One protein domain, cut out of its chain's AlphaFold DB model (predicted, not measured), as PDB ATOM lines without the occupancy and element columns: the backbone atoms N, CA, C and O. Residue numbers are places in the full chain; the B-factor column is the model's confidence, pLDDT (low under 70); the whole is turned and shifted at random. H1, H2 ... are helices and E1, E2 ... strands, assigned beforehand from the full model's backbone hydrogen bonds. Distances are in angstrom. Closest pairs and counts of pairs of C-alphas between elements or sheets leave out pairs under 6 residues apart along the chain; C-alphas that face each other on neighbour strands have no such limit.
ATOM      1  N   PHE A   2     214.380 237.942 204.366       53.97
ATOM      2  CA  PHE A   2     213.799 236.764 205.022       53.97
ATOM      3  C   PHE A   2     214.346 235.533 204.300       53.97
ATOM      4  O   PHE A   2     214.052 235.343 203.125       53.97
ATOM      5  N   ASN A   3     215.207 234.765 204.966       61.12
ATOM      6  CA  ASN A   3     215.848 233.582 204.378       61.12
ATOM      7  C   ASN A   3     215.154 232.276 204.778       61.12
ATOM      8  O   ASN A   3     215.602 231.202 204.386       61.12
ATOM      9  N   GLU A   4     214.098 232.364 205.580       75.19
ATOM     10  CA  GLU A   4     213.382 231.203 206.085       75.19
ATOM     11  C   GLU A   4     212.179 230.938 205.190       75.19
ATOM     12  O   GLU A   4     211.424 231.846 204.840       75.19
ATOM     13  N   TRP A   5     212.070 229.687 204.763       85.12
ATOM     14  CA  TRP A   5     210.986 229.196 203.932       85.12
ATOM     15  C   TRP A   5     210.011 228.449 204.842       85.12
ATOM     16  O   TRP A   5     210.414 227.868 205.849       85.12
ATOM     17  N   THR A   6     208.740 228.443 204.470       93.06
ATOM     18  CA  THR A   6     207.685 227.655 205.116       93.06
ATOM     19  C   THR A   6     207.104 226.727 204.067       93.06
ATOM     20  O   THR A   6     206.983 227.112 202.901       93.06
ATOM     21  N   ILE A   7     206.746 225.511 204.467       96.19
ATOM     22  CA  ILE A   7     206.008 224.593 203.600       96.19
ATOM     23  C   ILE A   7     204.527 224.720 203.957       96.19
ATOM     24  O   ILE A   7     204.160 224.725 205.131       96.19
ATOM     25  N   LEU A   8     203.682 224.854 202.938       97.44
ATOM     26  CA  LEU A   8     202.231 224.877 203.095       97.44
ATOM     27  C   LEU A   8     201.687 223.471 202.846       97.44
ATOM     28  O   LEU A   8     201.936 222.902 201.782       97.44
ATOM     29  N   GLY A   9     200.930 222.932 203.797       97.62
ATOM     30  CA  GLY A   9     200.097 221.759 203.553       97.62
ATOM     31  C   GLY A   9     198.860 222.164 202.768       97.62
ATOM     32  O   GLY A   9     198.177 223.120 203.139       97.62
ATOM     33  N   ILE A  10     198.587 221.457 201.673       98.12
ATOM     34  CA  ILE A  10     197.445 221.717 200.796       98.12
ATOM     35  C   ILE A  10     196.517 220.502 200.816       98.12
ATOM     36  O   ILE A  10     196.970 219.374 200.623       98.12
ATOM     37  N   SER A  11     195.222 220.734 201.030       97.50
ATOM     38  CA  SER A  11     194.196 219.695 200.944       97.50
ATOM     39  C   SER A  11     194.126 219.133 199.517       97.50
ATOM     40  O   SER A  11     194.006 219.920 198.573       97.50
ATOM     41  N   PRO A  12     194.133 217.799 199.330       95.62
ATOM     42  CA  PRO A  12     194.003 217.185 198.009       95.62
ATOM     43  C   PRO A  12     192.629 217.423 197.365       95.62
ATOM     44  O   PRO A  12     192.492 217.230 196.162       95.62
ATOM     45  N   GLU A  13     191.630 217.893 198.120       96.44
ATOM     46  CA  GLU A  13     190.298 218.249 197.601       96.44
ATOM     47  C   GLU A  13     190.324 219.394 196.576       96.44
ATOM     48  O   GLU A  13     189.337 219.625 195.885       96.44
ATOM     49  N   ILE A  14     191.446 220.114 196.463       96.44
ATOM     50  CA  ILE A  14     191.651 221.132 195.426       96.44
ATOM     51  C   ILE A  14     191.808 220.534 194.017       96.44
ATOM     52  O   ILE A  14     191.725 221.261 193.030       96.44
ATOM     53  N   PRO A  80     193.181 228.404 196.690       94.81
ATOM     54  CA  PRO A  80     192.313 229.063 197.659       94.81
ATOM     55  C   PRO A  80     192.830 228.885 199.093       94.81
ATOM     56  O   PRO A  80     193.446 227.876 199.430       94.81
ATOM     57  N   LYS A  81     192.587 229.877 199.955       93.56
ATOM     58  CA  LYS A  81     193.128 229.893 201.325       93.56
ATOM     59  C   LYS A  81     192.543 228.760 202.168       93.56
ATOM     60  O   LYS A  81     193.241 228.201 203.003       93.56
ATOM     61  N   GLU A  82     191.284 228.429 201.926       94.69
ATOM     62  CA  GLU A  82     190.535 227.336 202.539       94.69
ATOM     63  C   GLU A  82     191.130 225.949 202.253       94.69
ATOM     64  O   GLU A  82     190.893 225.024 203.021       94.69
ATOM     65  N   ASN A  83     191.938 225.803 201.196       97.31
ATOM     66  CA  ASN A  83     192.648 224.559 200.909       97.31
ATOM     67  C   ASN A  83     194.020 224.481 201.591       97.31
ATOM     68  O   ASN A  83     194.654 223.433 201.512       97.31
ATOM     69  N   ILE A  84     194.499 225.544 202.243       97.44
ATOM     70  CA  ILE A  84     195.732 225.499 203.038       97.44
ATOM     71  C   ILE A  84     195.375 224.927 204.412       97.44
ATOM     72  O   ILE A  84     194.622 225.544 205.160       97.44
ATOM     73  N   THR A  85     195.912 223.758 204.742       97.81
ATOM     74  CA  THR A  85     195.566 223.012 205.962       97.81
ATOM     75  C   THR A  85     196.604 223.170 207.066       97.81
ATOM     76  O   THR A  85     196.254 223.163 208.245       97.81
ATOM     77  N   SER A  86     197.877 223.335 206.708       97.75
ATOM     78  CA  SER A  86     198.967 223.386 207.679       97.75
ATOM     79  C   SER A  86     200.093 224.329 207.269       97.75
ATOM     80  O   SER A  86     200.306 224.619 206.089       97.75
ATOM     81  N   LEU A  87     200.825 224.800 208.276       97.19
ATOM     82  CA  LEU A  87     202.076 225.533 208.138       97.19
ATOM     83  C   LEU A  87     203.182 224.686 208.762       97.19
ATOM     84  O   LEU A  87     203.140 224.380 209.955       97.19
ATOM     85  N   ILE A  88     204.165 224.302 207.957       97.50
ATOM     86  CA  ILE A  88     205.262 223.439 208.386       97.50
ATOM     87  C   ILE A  88     206.549 224.265 208.448       97.50
ATOM     88  O   ILE A  88     206.909 224.954 207.487       97.50
ATOM     89  N   PHE A  89     207.253 224.165 209.573       96.25
ATOM     90  CA  PHE A  89     208.477 224.902 209.881       96.25
ATOM     91  C   PHE A  89     209.633 223.950 210.223       96.25
ATOM     92  O   PHE A  89     209.401 222.838 210.697       96.25
ATOM     93  N   PRO A  90     210.897 224.365 210.034       95.12
ATOM     94  CA  PRO A  90     212.042 223.496 210.309       95.12
ATOM     95  C   PRO A  90     212.312 223.299 211.809       95.12
ATOM     96  O   PRO A  90     212.892 222.290 212.199       95.12
ATOM     97  N   THR A  91     211.923 224.258 212.661       94.38
ATOM     98  CA  THR A  91     212.118 224.198 214.122       94.38
ATOM     99  C   THR A  91     210.971 224.880 214.871       94.38
ATOM    100  O   THR A  91     210.303 225.754 214.319       94.38
ATOM    101  N   GLU A  92     210.786 224.534 216.150       95.25
ATOM    102  CA  GLU A  92     209.783 225.166 217.027       95.25
ATOM    103  C   GLU A  92     210.022 226.671 217.208       95.25
ATOM    104  O   GLU A  92     209.081 227.451 217.116       95.25
ATOM    105  N   ALA A  93     211.280 227.098 217.372       93.38
ATOM    106  CA  ALA A  93     211.624 228.512 217.541       93.38
ATOM    107  C   ALA A  93     211.261 229.360 216.307       93.38
ATOM    108  O   ALA A  93     210.870 230.522 216.427       93.38
ATOM    109  N   ILE A  94     211.388 228.777 215.110       93.88
ATOM    110  CA  ILE A  94     210.966 229.423 213.862       93.88
ATOM    111  C   ILE A  94     209.438 229.441 213.770       93.88
ATOM    112  O   ILE A  94     208.870 230.481 213.437       93.88
ATOM    113  N   ALA A  95     208.773 228.335 214.119       94.75
ATOM    114  CA  ALA A  95     207.315 228.263 214.136       94.75
ATOM    115  C   ALA A  95     206.701 229.341 215.042       94.75
ATOM    116  O   ALA A  95     205.841 230.086 214.585       94.75
ATOM    117  N   GLU A  96     207.181 229.482 216.281       93.38
ATOM    118  CA  GLU A  96     206.717 230.496 217.239       93.38
ATOM    119  C   GLU A  96     206.870 231.914 216.675       93.38
ATOM    120  O   GLU A  96     205.908 232.679 216.575       93.38
ATOM    121  N   LYS A  97     208.075 232.251 216.211       93.00
ATOM    122  CA  LYS A  97     208.387 233.575 215.668       93.00
ATOM    123  C   LYS A  97     207.535 233.934 214.449       93.00
ATOM    124  O   LYS A  97     207.074 235.073 214.345       93.00
ATOM    125  N   GLU A  98     207.364 233.013 213.503       93.62
ATOM    126  CA  GLU A  98     206.600 233.289 212.285       93.62
ATOM    127  C   GLU A  98     205.085 233.232 212.531       93.62
ATOM    128  O   GLU A  98     204.361 234.037 211.945       93.62
ATOM    129  N   CYS A  99     204.594 232.397 213.454       93.81
ATOM    130  CA  CYS A  99     203.188 232.426 213.874       93.81
ATOM    131  C   CYS A  99     202.824 233.771 214.515       93.81
ATOM    132  O   CYS A  99     201.854 234.392 214.089       93.81
ATOM    133  N   LEU A 100     203.651 234.288 215.432       93.31
ATOM    134  CA  LEU A 100     203.447 235.618 216.022       93.31
ATOM    135  C   LEU A 100     203.412 236.722 214.953       93.31
ATOM    136  O   LEU A 100     202.587 237.633 215.005       93.31
ATOM    137  N   ARG A 101     204.287 236.651 213.942       93.12
ATOM    138  CA  ARG A 101     204.276 237.606 212.820       93.12
ATOM    139  C   ARG A 101     203.006 237.512 211.985       93.12
ATOM    140  O   ARG A 101     202.479 238.545 211.581       93.12
ATOM    141  N   LEU A 102     202.532 236.300 211.712       93.31
ATOM    142  CA  LEU A 102     201.287 236.072 210.986       93.31
ATOM    143  C   LEU A 102     200.091 236.643 211.757       93.31
ATOM    144  O   LEU A 102     199.286 237.365 211.167       93.31
ATOM    145  N   GLU A 103     200.020 236.409 213.068       94.44
ATOM    146  CA  GLU A 103     198.983 236.973 213.939       94.44
ATOM    147  C   GLU A 103     199.018 238.507 213.964       94.44
ATOM    148  O   GLU A 103     197.980 239.149 213.790       94.44
ATOM    149  N   LEU A 104     200.207 239.116 214.078       95.12
ATOM    150  CA  LEU A 104     200.382 240.574 213.986       95.12
ATOM    151  C   LEU A 104     199.938 241.142 212.628       95.12
ATOM    152  O   LEU A 104     199.484 242.283 212.551       95.12
ATOM    153  N   CYS A 105     200.034 240.344 211.564       95.00
ATOM    154  CA  CYS A 105     199.526 240.666 210.231       95.00
ATOM    155  C   CYS A 105     198.026 240.353 210.051       95.00
ATOM    156  O   CYS A 105     197.505 240.482 208.943       95.00
ATOM    157  N   GLY A 106     197.318 239.944 211.109       94.69
ATOM    158  CA  GLY A 106     195.883 239.649 211.083       94.69
ATOM    159  C   GLY A 106     195.523 238.273 210.517       94.69
ATOM    160  O   GLY A 106     194.369 238.035 210.157       94.69
ATOM    161  N   VAL A 107     196.484 237.353 210.411       93.69
ATOM    162  CA  VAL A 107     196.221 235.962 210.029       93.69
ATOM    163  C   VAL A 107     195.841 235.172 211.277       93.69
ATOM    164  O   VAL A 107     196.613 235.087 212.225       93.69
ATOM    165  N   ASN A 108     194.663 234.549 211.265       93.25
ATOM    166  CA  ASN A 108     194.269 233.626 212.323       93.25
ATOM    167  C   ASN A 108     194.999 232.283 212.158       93.25
ATOM    168  O   ASN A 108     194.542 231.417 211.410       93.25
ATOM    169  N   VAL A 109     196.129 232.115 212.849       93.25
ATOM    170  CA  VAL A 109     196.945 230.891 212.771       93.25
ATOM    171  C   VAL A 109     196.257 229.667 213.373       93.25
ATOM    172  O   VAL A 109     196.603 228.548 213.014       93.25
ATOM    173  N   SER A 110     195.222 229.852 214.204       91.94
ATOM    174  CA  SER A 110     194.460 228.748 214.804       91.94
ATOM    175  C   SER A 110     193.659 227.926 213.784       91.94
ATOM    176  O   SER A 110     193.024 226.945 214.160       91.94
ATOM    177  N   GLN A 111     193.593 228.378 212.528       93.50
ATOM    178  CA  GLN A 111     192.925 227.678 211.428       93.50
ATOM    179  C   GLN A 111     193.825 226.636 210.757       93.50
ATOM    180  O   GLN A 111     193.337 225.883 209.920       93.50
ATOM    181  N   TYR A 112     195.114 226.608 211.103       95.56
ATOM    182  CA  TYR A 112     196.108 225.736 210.492       95.56
ATOM    183  C   TYR A 112     196.713 224.799 211.527       95.56
ATOM    184  O   TYR A 112     196.962 225.195 212.669       95.56
ATOM    185  N   ASP A 113     197.048 223.587 211.100       96.88
ATOM    186  CA  ASP A 113     197.966 222.756 211.868       96.88
ATOM    187  C   ASP A 113     199.373 223.357 211.787       96.88
ATOM    188  O   ASP A 113     199.908 223.587 210.699       96.88
ATOM    189  N   ILE A 114     199.988 223.619 212.940       97.19
ATOM    190  CA  ILE A 114     201.373 224.091 213.015       97.19
ATOM    191  C   ILE A 114     202.271 222.880 213.214       97.19
ATOM    192  O   ILE A 114     202.195 222.204 214.240       97.19
ATOM    193  N   ILE A 115     203.112 222.594 212.227       97.56
ATOM    194  CA  ILE A 115     203.930 221.382 212.176       97.56
ATOM    195  C   ILE A 115     205.405 221.768 212.191       97.56
ATOM    196  O   ILE A 115     205.820 222.748 211.573       97.56
ATOM    197  N   VAL A 116     206.215 220.971 212.880       97.06
ATOM    198  CA  VAL A 116     207.672 221.071 212.846       97.06
ATOM    199  C   VAL A 116     208.268 219.800 212.261       97.06
ATOM    200  O   VAL A 116     207.946 218.701 212.707       97.06
ATOM    201  N   SER A 117     209.148 219.965 211.276       96.69
ATOM    202  CA  SER A 117     209.928 218.883 210.676       96.69
ATOM    203  C   SER A 117     211.228 219.440 210.116       96.69
ATOM    204  O   SER A 117     211.197 220.235 209.181       96.69
ATOM    205  N   SER A 118     212.378 219.023 210.645       95.12
ATOM    206  CA  SER A 118     213.675 219.378 210.052       95.12
ATOM    207  C   SER A 118     213.910 218.657 208.725       95.12
ATOM    208  O   SER A 118     214.490 219.221 207.799       95.12
ATOM    209  N   ASP A 119     213.429 217.419 208.625       95.56
ATOM    210  CA  ASP A 119     213.681 216.521 207.500       95.56
ATOM    211  C   ASP A 119     213.099 217.077 206.196       95.56
ATOM    212  O   ASP A 119     213.756 217.038 205.156       95.56
ATOM    213  N   LEU A 120     211.894 217.660 206.254       95.06
ATOM    214  CA  LEU A 120     211.205 218.236 205.094       95.06
ATOM    215  C   LEU A 120     211.939 219.427 204.452       95.06
ATOM    216  O   LEU A 120     211.680 219.753 203.293       95.06
ATOM    217  N   PHE A 121     212.880 220.051 205.160       93.69
ATOM    218  CA  PHE A 121     213.680 221.162 204.634       93.69
ATOM    219  C   PHE A 121     215.015 220.706 204.036       93.69
ATOM    220  O   PHE A 121     215.696 221.493 203.380       93.69
ATOM    221  N   GLU A 122     215.365 219.423 204.169       93.44
ATOM    222  CA  GLU A 122     216.628 218.860 203.703       93.44
ATOM    223  C   GLU A 122     216.405 217.776 202.645       93.44
ATOM    224  O   GLU A 122     216.279 216.586 202.925       93.44
ATOM    225  N   LYS A 123     216.436 218.164 201.364       91.19
ATOM    226  CA  LYS A 123     216.165 217.262 200.224       91.19
ATOM    227  C   LYS A 123     216.934 215.936 200.272       91.19
ATOM    228  O   LYS A 123     216.407 214.898 199.869       91.19
ATOM    229  N   LYS A 124     218.209 215.968 200.676       93.38
ATOM    230  CA  LYS A 124     219.037 214.753 200.763       93.38
ATOM    231  C   LYS A 124     218.513 213.803 201.835       93.38
ATOM    232  O   LYS A 124     218.532 212.595 201.614       93.38
ATOM    233  N   GLU A 125     218.037 214.358 202.940       95.44
ATOM    234  CA  GLU A 125     217.493 213.606 204.059       95.44
ATOM    235  C   GLU A 125     216.156 212.966 203.692       95.44
ATOM    236  O   GLU A 125     216.013 211.756 203.847       95.44
ATOM    237  N   ILE A 126     215.250 213.712 203.047       95.19
ATOM    238  CA  ILE A 126     213.991 213.160 202.511       95.19
ATOM    239  C   ILE A 126     214.271 211.941 201.625       95.19
ATOM    240  O   ILE A 126     213.713 210.867 201.828       95.19
ATOM    241  N   VAL A 127     215.172 212.078 200.647       94.00
ATOM    242  CA  VAL A 127     215.493 210.973 199.730       94.00
ATOM    243  C   VAL A 127     216.081 209.775 200.481       94.00
ATOM    244  O   VAL A 127     215.723 208.640 200.170       94.00
ATOM    245  N   ARG A 128     216.953 210.011 201.468       95.81
ATOM    246  CA  ARG A 128     217.547 208.958 202.303       95.81
ATOM    247  C   ARG A 128     216.478 208.198 203.091       95.81
ATOM    248  O   ARG A 128     216.491 206.967 203.080       95.81
ATOM    249  N   LEU A 129     215.561 208.914 203.743       97.19
ATOM    250  CA  LEU A 129     214.467 208.334 204.522       97.19
ATOM    251  C   LEU A 129     213.566 207.473 203.640       97.19
ATOM    252  O   LEU A 129     213.391 206.288 203.934       97.19
ATOM    253  N   LEU A 130     213.110 208.017 202.510       96.31
ATOM    254  CA  LEU A 130     212.214 207.316 201.590       96.31
ATOM    255  C   LEU A 130     212.860 206.052 201.010       96.31
ATOM    256  O   LEU A 130     212.229 205.003 200.961       96.31
ATOM    257  N   GLN A 131     214.150 206.093 200.659       94.38
ATOM    258  CA  GLN A 131     214.883 204.897 200.220       94.38
ATOM    259  C   GLN A 131     215.024 203.831 201.318       94.38
ATOM    260  O   GLN A 131     215.235 202.656 201.013       94.38
ATOM    261  N   SER A 132     214.921 204.212 202.589       95.62
ATOM    262  CA  SER A 132     214.918 203.281 203.721       95.62
ATOM    263  C   SER A 132     213.514 202.839 204.156       95.62
ATOM    264  O   SER A 132     213.398 202.127 205.150       95.62
ATOM    265  N   GLY A 133     212.466 203.259 203.438       95.88
ATOM    266  CA  GLY A 133     211.065 203.000 203.785       95.88
ATOM    267  C   GLY A 133     210.547 203.774 204.987       95.88
ATOM    268  O   GLY A 133     209.606 203.352 205.649       95.88
ATOM    269  N   LYS A 134     211.174 204.914 205.277       95.88
ATOM    270  CA  LYS A 134     210.754 205.853 206.315       95.88
ATOM    271  C   LYS A 134     210.219 207.125 205.675       95.88
ATOM    272  O   LYS A 134     210.594 207.468 204.556       95.88
ATOM    273  N   ILE A 135     209.387 207.839 206.416       94.81
ATOM    274  CA  ILE A 135     208.905 209.175 206.059       94.81
ATOM    275  C   ILE A 135     209.543 210.222 206.988       94.81
ATOM    276  O   ILE A 135     209.981 209.844 208.079       94.81
ATOM    277  N   PRO A 136     209.639 211.492 206.554       95.62
ATOM    278  CA  PRO A 136     210.035 212.614 207.406       95.62
ATOM    279  C   PRO A 136     209.296 212.622 208.746       95.62
ATOM    280  O   PRO A 136     208.091 212.369 208.788       95.62
ATOM    281  N   GLU A 137     210.008 212.903 209.838       96.31
ATOM    282  CA  GLU A 137     209.360 213.057 211.140       96.31
ATOM    283  C   GLU A 137     208.638 214.405 211.206       96.31
ATOM    284  O   GLU A 137     209.219 215.456 210.927       96.31
ATOM    285  N   GLU A 138     207.362 214.374 211.584       96.31
ATOM    286  CA  GLU A 138     206.510 215.552 211.708       96.31
ATOM    287  C   GLU A 138     205.912 215.618 213.113       96.31
ATOM    288  O   GLU A 138     205.321 214.658 213.612       96.31
ATOM    289  N   LYS A 139     206.040 216.782 213.753       96.50
ATOM    290  CA  LYS A 139     205.467 217.059 215.069       96.50
ATOM    291  C   LYS A 139     204.453 218.189 214.972       96.50
ATOM    292  O   LYS A 139     204.826 219.335 214.741       96.50
ATOM    293  N   VAL A 140     203.185 217.880 215.230       95.19
ATOM    294  CA  VAL A 140     202.138 218.897 215.392       95.19
ATOM    295  C   VAL A 140     202.326 219.602 216.737       95.19
ATOM    296  O   VAL A 140     202.342 218.960 217.793       95.19
ATOM    297  N   LEU A 141     202.456 220.926 216.711       92.19
ATOM    298  CA  LEU A 141     202.499 221.756 217.905       92.19
ATOM    299  C   LEU A 141     201.080 222.070 218.375       92.19
ATOM    300  O   LEU A 141     200.210 222.476 217.605       92.19
ATOM    301  N   LYS A 142     200.835 221.923 219.676       79.38
ATOM    302  CA  LYS A 142     199.582 222.363 220.298       79.38
ATOM    303  C   LYS A 142     199.631 223.875 220.496       79.38
ATOM    304  O   LYS A 142     200.665 224.386 220.900       79.38
ATOM    305  N   TYR A 143     198.501 224.564 220.332       63.50
ATOM    306  CA  TYR A 143     198.384 226.032 220.441       63.50
ATOM    307  C   TYR A 143     199.067 226.662 221.672       63.50
ATOM    308  O   TYR A 143     199.633 227.739 221.591       63.50
ATOM    309  N   LYS A 144     199.120 225.951 222.805       57.88
ATOM    310  CA  LYS A 144     199.814 226.403 224.028       57.88
ATOM    311  C   LYS A 144     201.350 226.296 223.992       57.88
ATOM    312  O   LYS A 144     201.981 226.479 225.026       57.88
ATOM    313  N   GLN A 145     201.942 225.884 222.873       52.59
ATOM    314  CA  GLN A 145     203.385 225.661 222.726       52.59
ATOM    315  C   GLN A 145     204.072 226.748 221.888       52.59
ATOM    316  O   GLN A 145     205.279 226.662 221.700       52.59
ATOM    317  N   TYR A 146     203.325 227.731 221.376       53.16
ATOM    318  CA  TYR A 146     203.849 228.782 220.494       53.16
ATOM    319  C   TYR A 146     203.132 230.140 220.644       53.16
ATOM    320  O   TYR A 146     203.272 230.992 219.767       53.16
ATOM    321  N   GLY A 147     202.351 230.325 221.718       42.00
ATOM    322  CA  GLY A 147     201.588 231.544 222.014       42.00
ATOM    323  C   GLY A 147     201.686 231.946 223.477       42.00
ATOM    324  O   GLY A 147     201.740 231.028 224.330       42.00
TER     325      GLY A 147
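This is residues 2 to 14 and 80 to 147 of the 147 residues of the protein "DUF4433 domain-containing protein" of Staphylococcus carnosus (UniProt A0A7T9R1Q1). A twisted sheet of four strands has H1 over one face, two layers, and H2 lies away from it. The printed part has 81 residues, under half in E1, E2, H1, E3, H2, E4; its class is mixed. The mixed sheet runs E1, E2, E3, E4. The whole is compact, radius of gyration of the C-alphas 13.5 A, spans 41 by 31 by 25 A.

The strands are E1, residues 7 to 10, which begins with C-alpha 7 at (206.008, 224.593, 203.600), E2, residues 84 to 89, E3, residues 113 to 116, and E4, residues 139 to 141, which ends with C-alpha 141 at (202.499, 221.756, 217.905). H1, 92 to 104, is 18.3 A long; H2 is 123 to 131.

Parallel E2 and E3 have N 87 within hydrogen-bond range of O 113, 2.9 A. H1 is on the sheet, height 9.4 A; H2 is not. E2, H1, E3 make a strand-helix-strand unit, a helix between parallel strands, crossover right-handed. In H1 and H2 every O i to N i+4 pair is within range.

Residues 15 to 79 are cut out, C-alphas 14 and 80 lying 8.3 A apart. Confidence is under 70 at residues 2 to 3 and 143 to 147.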